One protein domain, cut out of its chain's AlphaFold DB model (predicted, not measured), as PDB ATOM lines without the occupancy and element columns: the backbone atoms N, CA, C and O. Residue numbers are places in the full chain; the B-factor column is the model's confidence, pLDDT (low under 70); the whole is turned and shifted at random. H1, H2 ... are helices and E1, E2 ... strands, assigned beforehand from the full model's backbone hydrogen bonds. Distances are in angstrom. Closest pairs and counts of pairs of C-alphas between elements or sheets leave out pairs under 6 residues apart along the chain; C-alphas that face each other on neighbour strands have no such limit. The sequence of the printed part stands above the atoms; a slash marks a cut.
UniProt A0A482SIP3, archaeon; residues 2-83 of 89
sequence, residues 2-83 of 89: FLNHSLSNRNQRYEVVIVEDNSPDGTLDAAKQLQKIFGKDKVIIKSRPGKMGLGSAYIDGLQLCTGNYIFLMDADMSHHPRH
ATOM      1  N   PHE A   2     266.916 138.581 180.539       55.88
ATOM      2  CA  PHE A   2     266.559 137.421 181.379       55.88
ATOM      3  C   PHE A   2     267.668 136.374 181.613       55.88
ATOM      4  O   PHE A   2     267.788 135.887 182.734       55.88
ATOM      5  N   LEU A   3     268.507 136.061 180.613       59.31
ATOM      6  CA  LEU A   3     269.648 135.137 180.775       59.31
ATOM      7  C   LEU A   3     270.660 135.655 181.804       59.31
ATOM      8  O   LEU A   3     271.011 134.948 182.742       59.31
ATOM      9  N   ASN A   4     271.052 136.928 181.674       60.72
ATOM     10  CA  ASN A   4     271.983 137.562 182.605       60.72
ATOM     11  C   ASN A   4     271.433 137.566 184.038       60.72
ATOM     12  O   ASN A   4     272.181 137.279 184.962       60.72
ATOM     13  N   HIS A   5     270.137 137.834 184.231       58.81
ATOM     14  CA  HIS A   5     269.526 137.797 185.560       58.81
ATOM     15  C   HIS A   5     269.436 136.369 186.130       58.81
ATOM     16  O   HIS A   5     269.743 136.152 187.295       58.81
ATOM     17  N   SER A   6     269.063 135.380 185.313       60.22
ATOM     18  CA  SER A   6     268.843 134.004 185.788       60.22
ATOM     19  C   SER A   6     270.149 133.262 186.094       60.22
ATOM     20  O   SER A   6     270.227 132.553 187.094       60.22
ATOM     21  N   LEU A   7     271.178 133.436 185.257       62.72
ATOM     22  CA  LEU A   7     272.437 132.687 185.360       62.72
ATOM     23  C   LEU A   7     273.476 133.386 186.245       62.72
ATOM     24  O   LEU A   7     274.167 132.714 187.012       62.72
ATOM     25  N   SER A   8     273.541 134.725 186.229       61.44
ATOM     26  CA  SER A   8     274.483 135.450 187.102       61.44
ATOM     27  C   SER A   8     274.144 135.265 188.583       61.44
ATOM     28  O   SER A   8     275.051 135.156 189.402       61.44
ATOM     29  N   ASN A   9     272.857 135.137 188.930       59.47
ATOM     30  CA  ASN A   9     272.419 134.911 190.312       59.47
ATOM     31  C   ASN A   9     272.860 133.550 190.883       59.47
ATOM     32  O   ASN A   9     272.869 133.384 192.099       59.47
ATOM     33  N   ARG A  10     273.239 132.579 190.038       63.09
ATOM     34  CA  ARG A  10     273.760 131.266 190.467       63.09
ATOM     35  C   ARG A  10     275.285 131.153 190.367       63.09
ATOM     36  O   ARG A  10     275.822 130.064 190.535       63.09
ATOM     37  N   ASN A  11     275.982 132.260 190.089       68.00
ATOM     38  CA  ASN A  11     277.435 132.310 189.898       68.00
ATOM     39  C   ASN A  11     277.957 131.329 188.822       68.00
ATOM     40  O   ASN A  11     279.113 130.906 188.853       68.00
ATOM     41  N   GLN A  12     277.099 130.947 187.869       74.75
ATOM     42  CA  GLN A  12     277.467 130.068 186.764       74.75
ATOM     43  C   GLN A  12     278.021 130.902 185.610       74.75
ATOM     44  O   GLN A  12     277.406 131.880 185.177       74.75
ATOM     45  N   ARG A  13     279.194 130.510 185.102       85.81
ATOM     46  CA  ARG A  13     279.744 131.095 183.876       85.81
ATOM     47  C   ARG A  13     278.902 130.650 182.691       85.81
ATOM     48  O   ARG A  13     278.533 129.483 182.596       85.81
ATOM     49  N   TYR A  14     278.623 131.584 181.797       88.75
ATOM     50  CA  TYR A  14     277.900 131.321 180.566       88.75
ATOM     51  C   TYR A  14     278.450 132.209 179.453       88.75
ATOM     52  O   TYR A  14     278.992 133.286 179.714       88.75
ATOM     53  N   GLU A  15     278.245 131.764 178.224       92.31
ATOM     54  CA  GLU A  15     278.504 132.517 177.006       92.31
ATOM     55  C   GLU A  15     277.299 132.381 176.073       92.31
ATOM     56  O   GLU A  15     276.498 131.451 176.188       92.31
ATOM     57  N   VAL A  16     277.151 133.337 175.166       93.62
ATOM     58  CA  VAL A  16     276.130 133.338 174.125       93.62
ATOM     59  C   VAL A  16     276.844 133.471 172.792       93.62
ATOM     60  O   VAL A  16     277.446 134.507 172.507       93.62
ATOM     61  N   VAL A  17     276.763 132.423 171.976       95.31
ATOM     62  CA  VAL A  17     277.273 132.425 170.604       95.31
ATOM     63  C   VAL A  17     276.127 132.794 169.667       95.31
ATOM     64  O   VAL A  17     275.154 132.055 169.540       95.31
ATOM     65  N   ILE A  18     276.236 133.951 169.021       95.38
ATOM     66  CA  ILE A  18     275.295 134.424 168.006       95.38
ATOM     67  C   ILE A  18     275.895 134.121 166.637       95.38
ATOM     68  O   ILE A  18     276.926 134.684 166.264       95.38
ATOM     69  N   VAL A  19     275.234 133.246 165.885       94.94
ATOM     70  CA  VAL A  19     275.583 132.954 164.495       94.94
ATOM     71  C   VAL A  19     274.687 133.794 163.591       94.94
ATOM     72  O   VAL A  19     273.477 133.606 163.557       94.94
ATOM     73  N   GLU A  20     275.286 134.753 162.897       92.56
ATOM     74  CA  GLU A  20     274.596 135.732 162.063       92.56
ATOM     75  C   GLU A  20     274.800 135.364 160.584       92.56
ATOM     76  O   GLU A  20     275.932 135.307 160.105       92.56
ATOM     77  N   ASP A  21     273.706 135.050 159.886       91.44
ATOM     78  CA  ASP A  21     273.709 134.435 158.548       91.44
ATOM     79  C   ASP A  21     273.458 135.447 157.414       91.44
ATOM     80  O   ASP A  21     272.714 135.171 156.471       91.44
ATOM     81  N   ASN A  22     274.060 136.638 157.513       89.19
ATOM     82  CA  ASN A  22     273.882 137.766 156.593       89.19
ATOM     83  C   ASN A  22     272.412 138.209 156.445       89.19
ATOM     84  O   ASN A  22     271.842 138.278 155.346       89.19
ATOM     85  N   SER A  23     271.771 138.474 157.577       86.81
ATOM     86  CA  SER A  23     270.426 139.028 157.649       86.81
ATOM     87  C   SER A  23     270.396 140.465 157.106       86.81
ATOM     88  O   SER A  23     271.237 141.289 157.469       86.81
ATOM     89  N   PRO A  24     269.405 140.820 156.267       88.25
ATOM     90  CA  PRO A  24     269.337 142.135 155.626       88.25
ATOM     91  C   PRO A  24     268.785 143.247 156.536       88.25
ATOM     92  O   PRO A  24     268.684 144.393 156.112       88.25
ATOM     93  N   ASP A  25     268.378 142.916 157.760       87.19
ATOM     94  CA  ASP A  25     267.539 143.737 158.642       87.19
ATOM     95  C   ASP A  25     268.299 144.369 159.821       87.19
ATOM     96  O   ASP A  25     267.693 144.869 160.766       87.19
ATOM     97  N   GLY A  26     269.635 144.352 159.787       88.75
ATOM     98  CA  GLY A  26     270.461 144.917 160.857       88.75
ATOM     99  C   GLY A  26     270.636 144.001 162.073       88.75
ATOM    100  O   GLY A  26     271.167 144.450 163.094       88.75
ATOM    101  N   THR A  27     270.272 142.714 161.978       91.38
ATOM    102  CA  THR A  27     270.516 141.713 163.039       91.38
ATOM    103  C   THR A  27     271.970 141.722 163.530       91.38
ATOM    104  O   THR A  27     272.224 141.663 164.737       91.38
ATOM    105  N   LEU A  28     272.945 141.867 162.624       93.62
ATOM    106  CA  LEU A  28     274.363 141.949 162.990       93.62
ATOM    107  C   LEU A  28     274.675 143.152 163.889       93.62
ATOM    108  O   LEU A  28     275.471 143.042 164.824       93.62
ATOM    109  N   ASP A  29     274.058 144.300 163.630       94.81
ATOM    110  CA  ASP A  29     274.293 145.505 164.419       94.81
ATOM    111  C   ASP A  29     273.649 145.396 165.800       94.81
ATOM    112  O   ASP A  29     274.275 145.771 166.794       94.81
ATOM    113  N   ALA A  30     272.467 144.784 165.897       93.19
ATOM    114  CA  ALA A  30     271.861 144.441 167.182       93.19
ATOM    115  C   ALA A  30     272.761 143.488 167.993       93.19
ATOM    116  O   ALA A  30     273.021 143.731 169.177       93.19
ATOM    117  N   ALA A  31     273.323 142.454 167.358       93.81
ATOM    118  CA  ALA A  31     274.268 141.541 168.004       93.81
ATOM    119  C   ALA A  31     275.520 142.279 168.513       93.81
ATOM    120  O   ALA A  31     275.933 142.090 169.661       93.81
ATOM    121  N   LYS A  32     276.095 143.183 167.708       95.50
ATOM    122  CA  LYS A  32     277.238 144.023 168.117       95.50
ATOM    123  C   LYS A  32     276.896 144.943 169.289       95.50
ATOM    124  O   LYS A  32     277.732 145.130 170.175       95.50
ATOM    125  N   GLN A  33     275.689 145.506 169.329       95.44
ATOM    126  CA  GLN A  33     275.230 146.310 170.467       95.44
ATOM    127  C   GLN A  33     275.139 145.467 171.743       95.44
ATOM    128  O   GLN A  33     275.632 145.894 172.787       95.44
ATOM    129  N   LEU A  34     274.594 144.248 171.659       92.69
ATOM    130  CA  LEU A  34     274.573 143.314 172.788       92.69
ATOM    131  C   LEU A  34     275.990 142.980 173.258       92.69
ATOM    132  O   LEU A  34     276.271 143.046 174.454       92.69
ATOM    133  N   GLN A  35     276.909 142.703 172.335       95.44
ATOM    134  CA  GLN A  35     278.310 142.456 172.671       95.44
ATOM    135  C   GLN A  35     278.974 143.660 173.350       95.44
ATOM    136  O   GLN A  35     279.740 143.483 174.295       95.44
ATOM    137  N   LYS A  36     278.655 144.888 172.931       95.25
ATOM    138  CA  LYS A  36     279.147 146.107 173.589       95.25
ATOM    139  C   LYS A  36     278.630 146.244 175.026       95.25
ATOM    140  O   LYS A  36     279.368 146.722 175.881       95.25
ATOM    141  N   ILE A  37     277.387 145.841 175.288       94.19
ATOM    142  CA  ILE A  37     276.754 145.931 176.615       94.19
ATOM    143  C   ILE A  37     277.279 144.844 177.562       94.19
ATOM    144  O   ILE A  37     277.543 145.126 178.728       94.19
ATOM    145  N   PHE A  38     277.404 143.605 177.081       91.62
ATOM    146  CA  PHE A  38     277.699 142.443 177.928       91.62
ATOM    147  C   PHE A  38     279.169 142.016 177.940       91.62
ATOM    148  O   PHE A  38     279.553 141.281 178.846       91.62
ATOM    149  N   GLY A  39     279.977 142.476 176.982       93.81
ATOM    150  CA  GLY A  39     281.381 142.096 176.838       93.81
ATOM    151  C   GLY A  39     281.610 141.009 175.783       93.81
ATOM    152  O   GLY A  39     280.733 140.192 175.485       93.81
ATOM    153  N   LYS A  40     282.816 141.007 175.203       93.56
ATOM    154  CA  LYS A  40     283.246 140.038 174.174       93.56
ATOM    155  C   LYS A  40     283.479 138.630 174.722       93.56
ATOM    156  O   LYS A  40     283.501 137.680 173.952       93.56
ATOM    157  N   ASP A  41     283.664 138.515 176.028       90.50
ATOM    158  CA  ASP A  41     283.785 137.266 176.777       90.50
ATOM    159  C   ASP A  41     282.430 136.578 176.996       90.50
ATOM    160  O   ASP A  41     282.385 135.364 177.158       90.50
ATOM    161  N   LYS A  42     281.326 137.336 176.979       91.50
ATOM    162  CA  LYS A  42     279.969 136.793 177.158       91.50
ATOM    163  C   LYS A  42     279.188 136.648 175.865       91.50
ATOM    164  O   LYS A  42     278.339 135.767 175.781       91.50
ATOM    165  N   VAL A  43     279.406 137.530 174.892       95.19
ATOM    166  CA  VAL A  43     278.688 137.509 173.612       95.19
ATOM    167  C   VAL A  43     279.695 137.350 172.487       95.19
ATOM    168  O   VAL A  43     280.430 138.280 172.146       95.19
ATOM    169  N   ILE A  44     279.697 136.169 171.889       96.06
ATOM    170  CA  ILE A  44     280.556 135.797 170.770       96.06
ATOM    171  C   ILE A  44     279.711 135.906 169.504       96.06
ATOM    172  O   ILE A  44     278.602 135.384 169.453       96.06
ATOM    173  N   ILE A  45     280.210 136.603 168.485       96.12
ATOM    174  CA  ILE A  45     279.480 136.802 167.228       96.12
ATOM    175  C   ILE A  45     280.248 136.121 166.102       96.12
ATOM    176  O   ILE A  45     281.406 136.452 165.847       96.12
ATOM    177  N   LYS A  46     279.574 135.217 165.396       95.62
ATOM    178  CA  LYS A  46     280.039 134.592 164.160       95.62
ATOM    179  C   LYS A  46     279.190 135.112 163.006       95.62
ATOM    180  O   LYS A  46     278.109 134.593 162.764       95.62
ATOM    181  N   SER A  47     279.674 136.139 162.308       94.44
ATOM    182  CA  SER A  47     279.030 136.608 161.073       94.44
ATOM    183  C   SER A  47     279.502 135.774 159.885       94.44
ATOM    184  O   SER A  47     280.669 135.362 159.817       94.44
ATOM    185  N   ARG A  48     278.573 135.485 158.979       93.75
ATOM    186  CA  ARG A  48     278.758 134.608 157.827       93.75
ATOM    187  C   ARG A  48     278.590 135.416 156.538       93.75
ATOM    188  O   ARG A  48     277.798 136.350 156.503       93.75
ATOM    189  N   PRO A  49     279.311 135.071 155.458       88.75
ATOM    190  CA  PRO A  49     279.293 135.846 154.214       88.75
ATOM    191  C   PRO A  49     277.964 135.790 153.439       88.75
ATOM    192  O   PRO A  49     277.778 136.549 152.491       88.75
ATOM    193  N   GLY A  50     277.044 134.893 153.792       87.44
ATOM    194  CA  GLY A  50     275.767 134.727 153.105       87.44
ATOM    195  C   GLY A  50     274.879 133.713 153.811       87.44
ATOM    196  O   GLY A  50     275.371 132.979 154.663       87.44
ATOM    197  N   LYS A  51     273.603 133.654 153.410       86.12
ATOM    198  CA  LYS A  51     272.617 132.706 153.942       86.12
ATOM    199  C   LYS A  51     272.979 131.272 153.568       86.12
ATOM    200  O   LYS A  51     272.624 130.801 152.489       86.12
ATOM    201  N   MET A  52     273.701 130.588 154.446       87.88
ATOM    202  CA  MET A  52     274.140 129.201 154.245       87.88
ATOM    203  C   MET A  52     273.226 128.183 154.942       87.88
ATOM    204  O   MET A  52     273.457 126.974 154.846       87.88
ATOM    205  N   GLY A  53     272.179 128.657 155.623       87.31
ATOM    206  CA  GLY A  53     271.120 127.827 156.187       87.31
ATOM    207  C   GLY A  53     271.346 127.443 157.649       87.31
ATOM    208  O   GLY A  53     272.443 127.560 158.197       87.31
ATOM    209  N   LEU A  54     270.271 126.963 158.280       86.94
ATOM    210  CA  LEU A  54     270.189 126.756 159.728       86.94
ATOM    211  C   LEU A  54     271.100 125.631 160.241       86.94
ATOM    212  O   LEU A  54     271.805 125.804 161.229       86.94
ATOM    213  N   GLY A  55     271.128 124.485 159.554       89.94
ATOM    214  CA  GLY A  55     271.935 123.342 159.995       89.94
ATOM    215  C   GLY A  55     273.434 123.654 160.024       89.94
ATOM    216  O   GLY A  55     274.128 123.310 160.977       89.94
ATOM    217  N   SER A  56     273.926 124.374 159.013       93.12
ATOM    218  CA  SER A  56     275.322 124.811 158.961       93.12
ATOM    219  C   SER A  56     275.612 125.926 159.973       93.12
ATOM    220  O   SER A  56     276.696 125.948 160.548       93.12
ATOM    221  N   ALA A  57     274.634 126.794 160.266       92.31
ATOM    222  CA  ALA A  57     274.748 127.782 161.339       92.31
ATOM    223  C   ALA A  57     274.919 127.115 162.712       92.31
ATOM    224  O   ALA A  57     275.757 127.545 163.502       92.31
ATOM    225  N   TYR A  58     274.186 126.029 162.987       92.06
ATOM    226  CA  TYR A  58     274.364 125.274 164.229       92.06
ATOM    227  C   TYR A  58     275.750 124.647 164.333       92.06
ATOM    228  O   TYR A  58     276.362 124.742 165.391       92.06
ATOM    229  N   ILE A  59     276.268 124.051 163.257       93.56
ATOM    230  CA  ILE A  59     277.622 123.477 163.255       93.56
ATOM    231  C   ILE A  59     278.665 124.561 163.557       93.56
ATOM    232  O   ILE A  59     279.483 124.377 164.458       93.56
ATOM    233  N   ASP A  60     278.593 125.702 162.864       94.50
ATOM    234  CA  ASP A  60     279.513 126.828 163.069       94.50
ATOM    235  C   ASP A  60     279.446 127.360 164.513       94.50
ATOM    236  O   ASP A  60     280.474 127.683 165.108       94.50
ATOM    237  N   GLY A  61     278.242 127.447 165.090       94.31
ATOM    238  CA  GLY A  61     278.038 127.883 166.471       94.31
ATOM    239  C   GLY A  61     278.573 126.884 167.495       94.31
ATOM    240  O   GLY A  61     279.294 127.272 168.412       94.31
ATOM    241  N   LEU A  62     278.280 125.594 167.310       94.12
ATOM    242  CA  LEU A  62     278.729 124.513 168.193       94.12
ATOM    243  C   LEU A  62     280.256 124.420 168.269       94.12
ATOM    244  O   LEU A  62     280.787 124.140 169.338       94.12
ATOM    245  N   GLN A  63     280.961 124.693 167.169       95.12
ATOM    246  CA  GLN A  63     282.428 124.717 167.135       95.12
ATOM    247  C   GLN A  63     283.052 125.841 167.975       95.12
ATOM    248  O   GLN A  63     284.235 125.767 168.302       95.12
ATOM    249  N   LEU A  64     282.287 126.887 168.300       94.69
ATOM    250  CA  LEU A  64     282.752 128.029 169.093       94.69
ATOM    251  C   LEU A  64     282.400 127.912 170.578       94.69
ATOM    252  O   LEU A  64     282.966 128.645 171.385       94.69
ATOM    253  N   CYS A  65     281.476 127.022 170.937       94.44
ATOM    254  CA  CYS A  65     281.075 126.802 172.318       94.44
ATOM    255  C   CYS A  65     282.195 126.128 173.124       94.44
ATOM    256  O   CYS A  65     282.831 125.174 172.678       94.44
ATOM    257  N   THR A  66     282.383 126.588 174.354       93.69
ATOM    258  CA  THR A  66     283.384 126.111 175.317       93.69
ATOM    259  C   THR A  66     282.758 125.537 176.592       93.69
ATOM    260  O   THR A  66     283.444 124.904 177.395       93.69
ATOM    261  N   GLY A  67     281.454 125.749 176.797       89.25
ATOM    262  CA  GLY A  67     280.720 125.256 177.960       89.25
ATOM    263  C   GLY A  67     280.489 123.739 177.966       89.25
ATOM    264  O   GLY A  67     280.360 123.102 176.927       89.25
ATOM    265  N   ASN A  68     280.345 123.168 179.168       89.38
ATOM    266  CA  ASN A  68     280.021 121.744 179.364       89.38
ATOM    267  C   ASN A  68     278.598 121.371 178.917       89.38
ATOM    268  O   ASN A  68     278.309 120.208 178.654       89.38
ATOM    269  N   TYR A  69     277.706 122.361 178.873       88.81
ATOM    270  CA  TYR A  69     276.325 122.215 178.437       88.81
ATOM    271  C   TYR A  69     276.058 123.236 177.343       88.81
ATOM    272  O   TYR A  69     276.365 124.418 177.512       88.81
ATOM    273  N   ILE A  70     275.466 122.779 176.243       90.38
ATOM    274  CA  ILE A  70     275.112 123.637 175.119       90.38
ATOM    275  C   ILE A  70     273.604 123.588 174.924       90.38
ATOM    276  O   ILE A  70     273.011 122.517 174.809       90.38
ATOM    277  N   PHE A  71     273.003 124.771 174.858       88.06
ATOM    278  CA  PHE A  71     271.601 124.949 174.524       88.06
ATOM    279  C   PHE A  71     271.515 125.625 173.164       88.06
ATOM    280  O   PHE A  71     272.042 126.720 172.979       88.06
ATOM    281  N   LEU A  72     270.847 124.969 172.221       87.75
ATOM    282  CA  LEU A  72     270.492 125.576 170.946       87.75
ATOM    283  C   LEU A  72     269.144 126.276 171.107       87.75
ATOM    284  O   LEU A  72     268.215 125.711 171.682       87.75
ATOM    285  N   MET A  73     269.052 127.511 170.624       83.88
ATOM    286  CA  MET A  73     267.842 128.319 170.724       83.88
ATOM    287  C   MET A  73     267.670 129.134 169.451       83.88
ATOM    288  O   MET A  73     268.642 129.691 168.941       83.88
ATOM    289  N   ASP A  74     266.439 129.192 168.954       80.19
ATOM    290  CA  ASP A  74     266.084 130.111 167.881       80.19
ATOM    291  C   ASP A  74     266.006 131.553 168.419       80.19
ATOM    292  O   ASP A  74     265.708 131.794 169.595       80.19
ATOM    293  N   ALA A  75     266.311 132.528 167.568       74.62
ATOM    294  CA  ALA A  75     266.355 133.940 167.936       74.62
ATOM    295  C   ALA A  75     264.955 134.546 168.161       74.62
ATOM    296  O   ALA A  75     264.842 135.645 168.705       74.62
ATOM    297  N   ASP A  76     263.894 133.827 167.791       69.69
ATOM    298  CA  ASP A  76     262.494 134.259 167.873       69.69
ATOM    299  C   ASP A  76     261.862 134.135 169.278       69.69
ATOM    300  O   ASP A  76     260.662 134.347 169.447       69.69
ATOM    301  N   MET A  77     262.663 133.841 170.311       58.59
ATOM    302  CA  MET A  77     262.229 133.711 171.714       58.59
ATOM    303  C   MET A  77     261.114 132.673 171.951       58.59
ATOM    304  O   MET A  77     260.473 132.692 173.005       58.59
ATOM    305  N   SER A  78     260.913 131.730 171.030       52.28
ATOM    306  CA  SER A  78     259.901 130.667 171.144       52.28
ATOM    307  C   SER A  78     260.114 129.720 172.341       52.28
ATOM    308  O   SER A  78     259.198 129.003 172.741       52.28
ATOM    309  N   HIS A  79     261.286 129.766 172.982       56.66
ATOM    310  CA  HIS A  79     261.613 129.009 174.190       56.66
ATOM    311  C   HIS A  79     261.871 129.953 175.372       56.66
ATOM    312  O   HIS A  79     262.793 130.769 175.346       56.66
ATOM    313  N   HIS A  80     261.087 129.837 176.450       57.28
ATOM    314  CA  HIS A  80     261.279 130.684 177.629       57.28
ATOM    315  C   HIS A  80     262.550 130.252 178.397       57.28
ATOM    316  O   HIS A  80     262.590 129.133 178.918       57.28
ATOM    317  N   PRO A  81     263.555 131.130 178.609       61.22
ATOM    318  CA  PRO A  81     264.836 130.780 179.255       61.22
ATOM    319  C   PRO A  81     264.737 130.250 180.696       61.22
ATOM    320  O   PRO A  81     265.726 129.806 181.270       61.22
ATOM    321  N   ARG A  82     263.543 130.297 181.299       62.44
ATOM    322  CA  ARG A  82     263.279 129.839 182.672       62.44
ATOM    323  C   ARG A  82     263.497 128.328 182.793       62.44
ATOM    324  O   ARG A  82     264.004 127.872 183.814       62.44
ATOM    325  N   HIS A  83     263.202 127.587 181.727       62.06
ATOM    326  CA  HIS A  83     263.342 126.134 181.697       62.06
ATOM    327  C   HIS A  83     264.798 125.672 181.581       62.06
ATOM    328  O   HIS A  83     265.109 124.561 181.985       62.06
TER     329      HIS A  83
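Overview. This is residues 2 to 83 of the 89 residues of a protein of archaeon (UniProt A0A482SIP3). A narrow ribbon of two parallel strands, E1 and E2, runs through the middle, with H2 over one of its faces and H3 over the other. The short helix H1 sits off one end of this core, and residues 63 to 83 form a long tail with no named element. The printed part has 82 residues, with three named helices and two named strands in the order H1, E1, H2, E2, H3; the class is mixed, helices and strands, with under half of the residues in named elements. It is compact, with a radius of gyration of the C-alphas of 12.9 A, and its outline is elongated, spanning 38 by 24 by 24 A.

Arrangement. H1, residues 2 to 8, is apart from H2, residues 27 to 38, E2, residues 43 to 47, and H3, residues 54 to 62. E1, residues 16 to 20, is the parallel neighbour of E2, at 18 degrees; N 18 and O 44 are 2.8 A apart and N 44 and O 16 are 2.9 A apart, within hydrogen-bond range. E1, H2 and E2 form a strand-helix-strand unit, two parallel neighbour strands with a helix between them in the chain, and its crossover is right-handed. The closest C-alphas of H2 and E2 are those of Gln 35 and Val 43, 5.0 A apart. The closest of E1 and H3 are those of Val 19 and Gly 61, 6.0 A apart. H2 and H3 are apart. In H1, H2 and H3 every O i to N i+4 pair is within hydrogen-bond range.

Along the chain. H1 begins at C-alpha 2 (266.559, 137.421, 181.379). E1 measures 12.4 A, H2 16.5 A, E2 12.6 A and H3 12.2 A. H3 ends at C-alpha 62 (278.729, 124.513, 168.193).

Size, cuts and confidence. The C-alphas farthest apart, those of Arg 10 and Gly 50, are 37.6 A apart. The printed part has no cut, and no link is long; that from H2 to E2 is tight. The model's pLDDT is under 70 in residues 2 to 11 and 76 to 83.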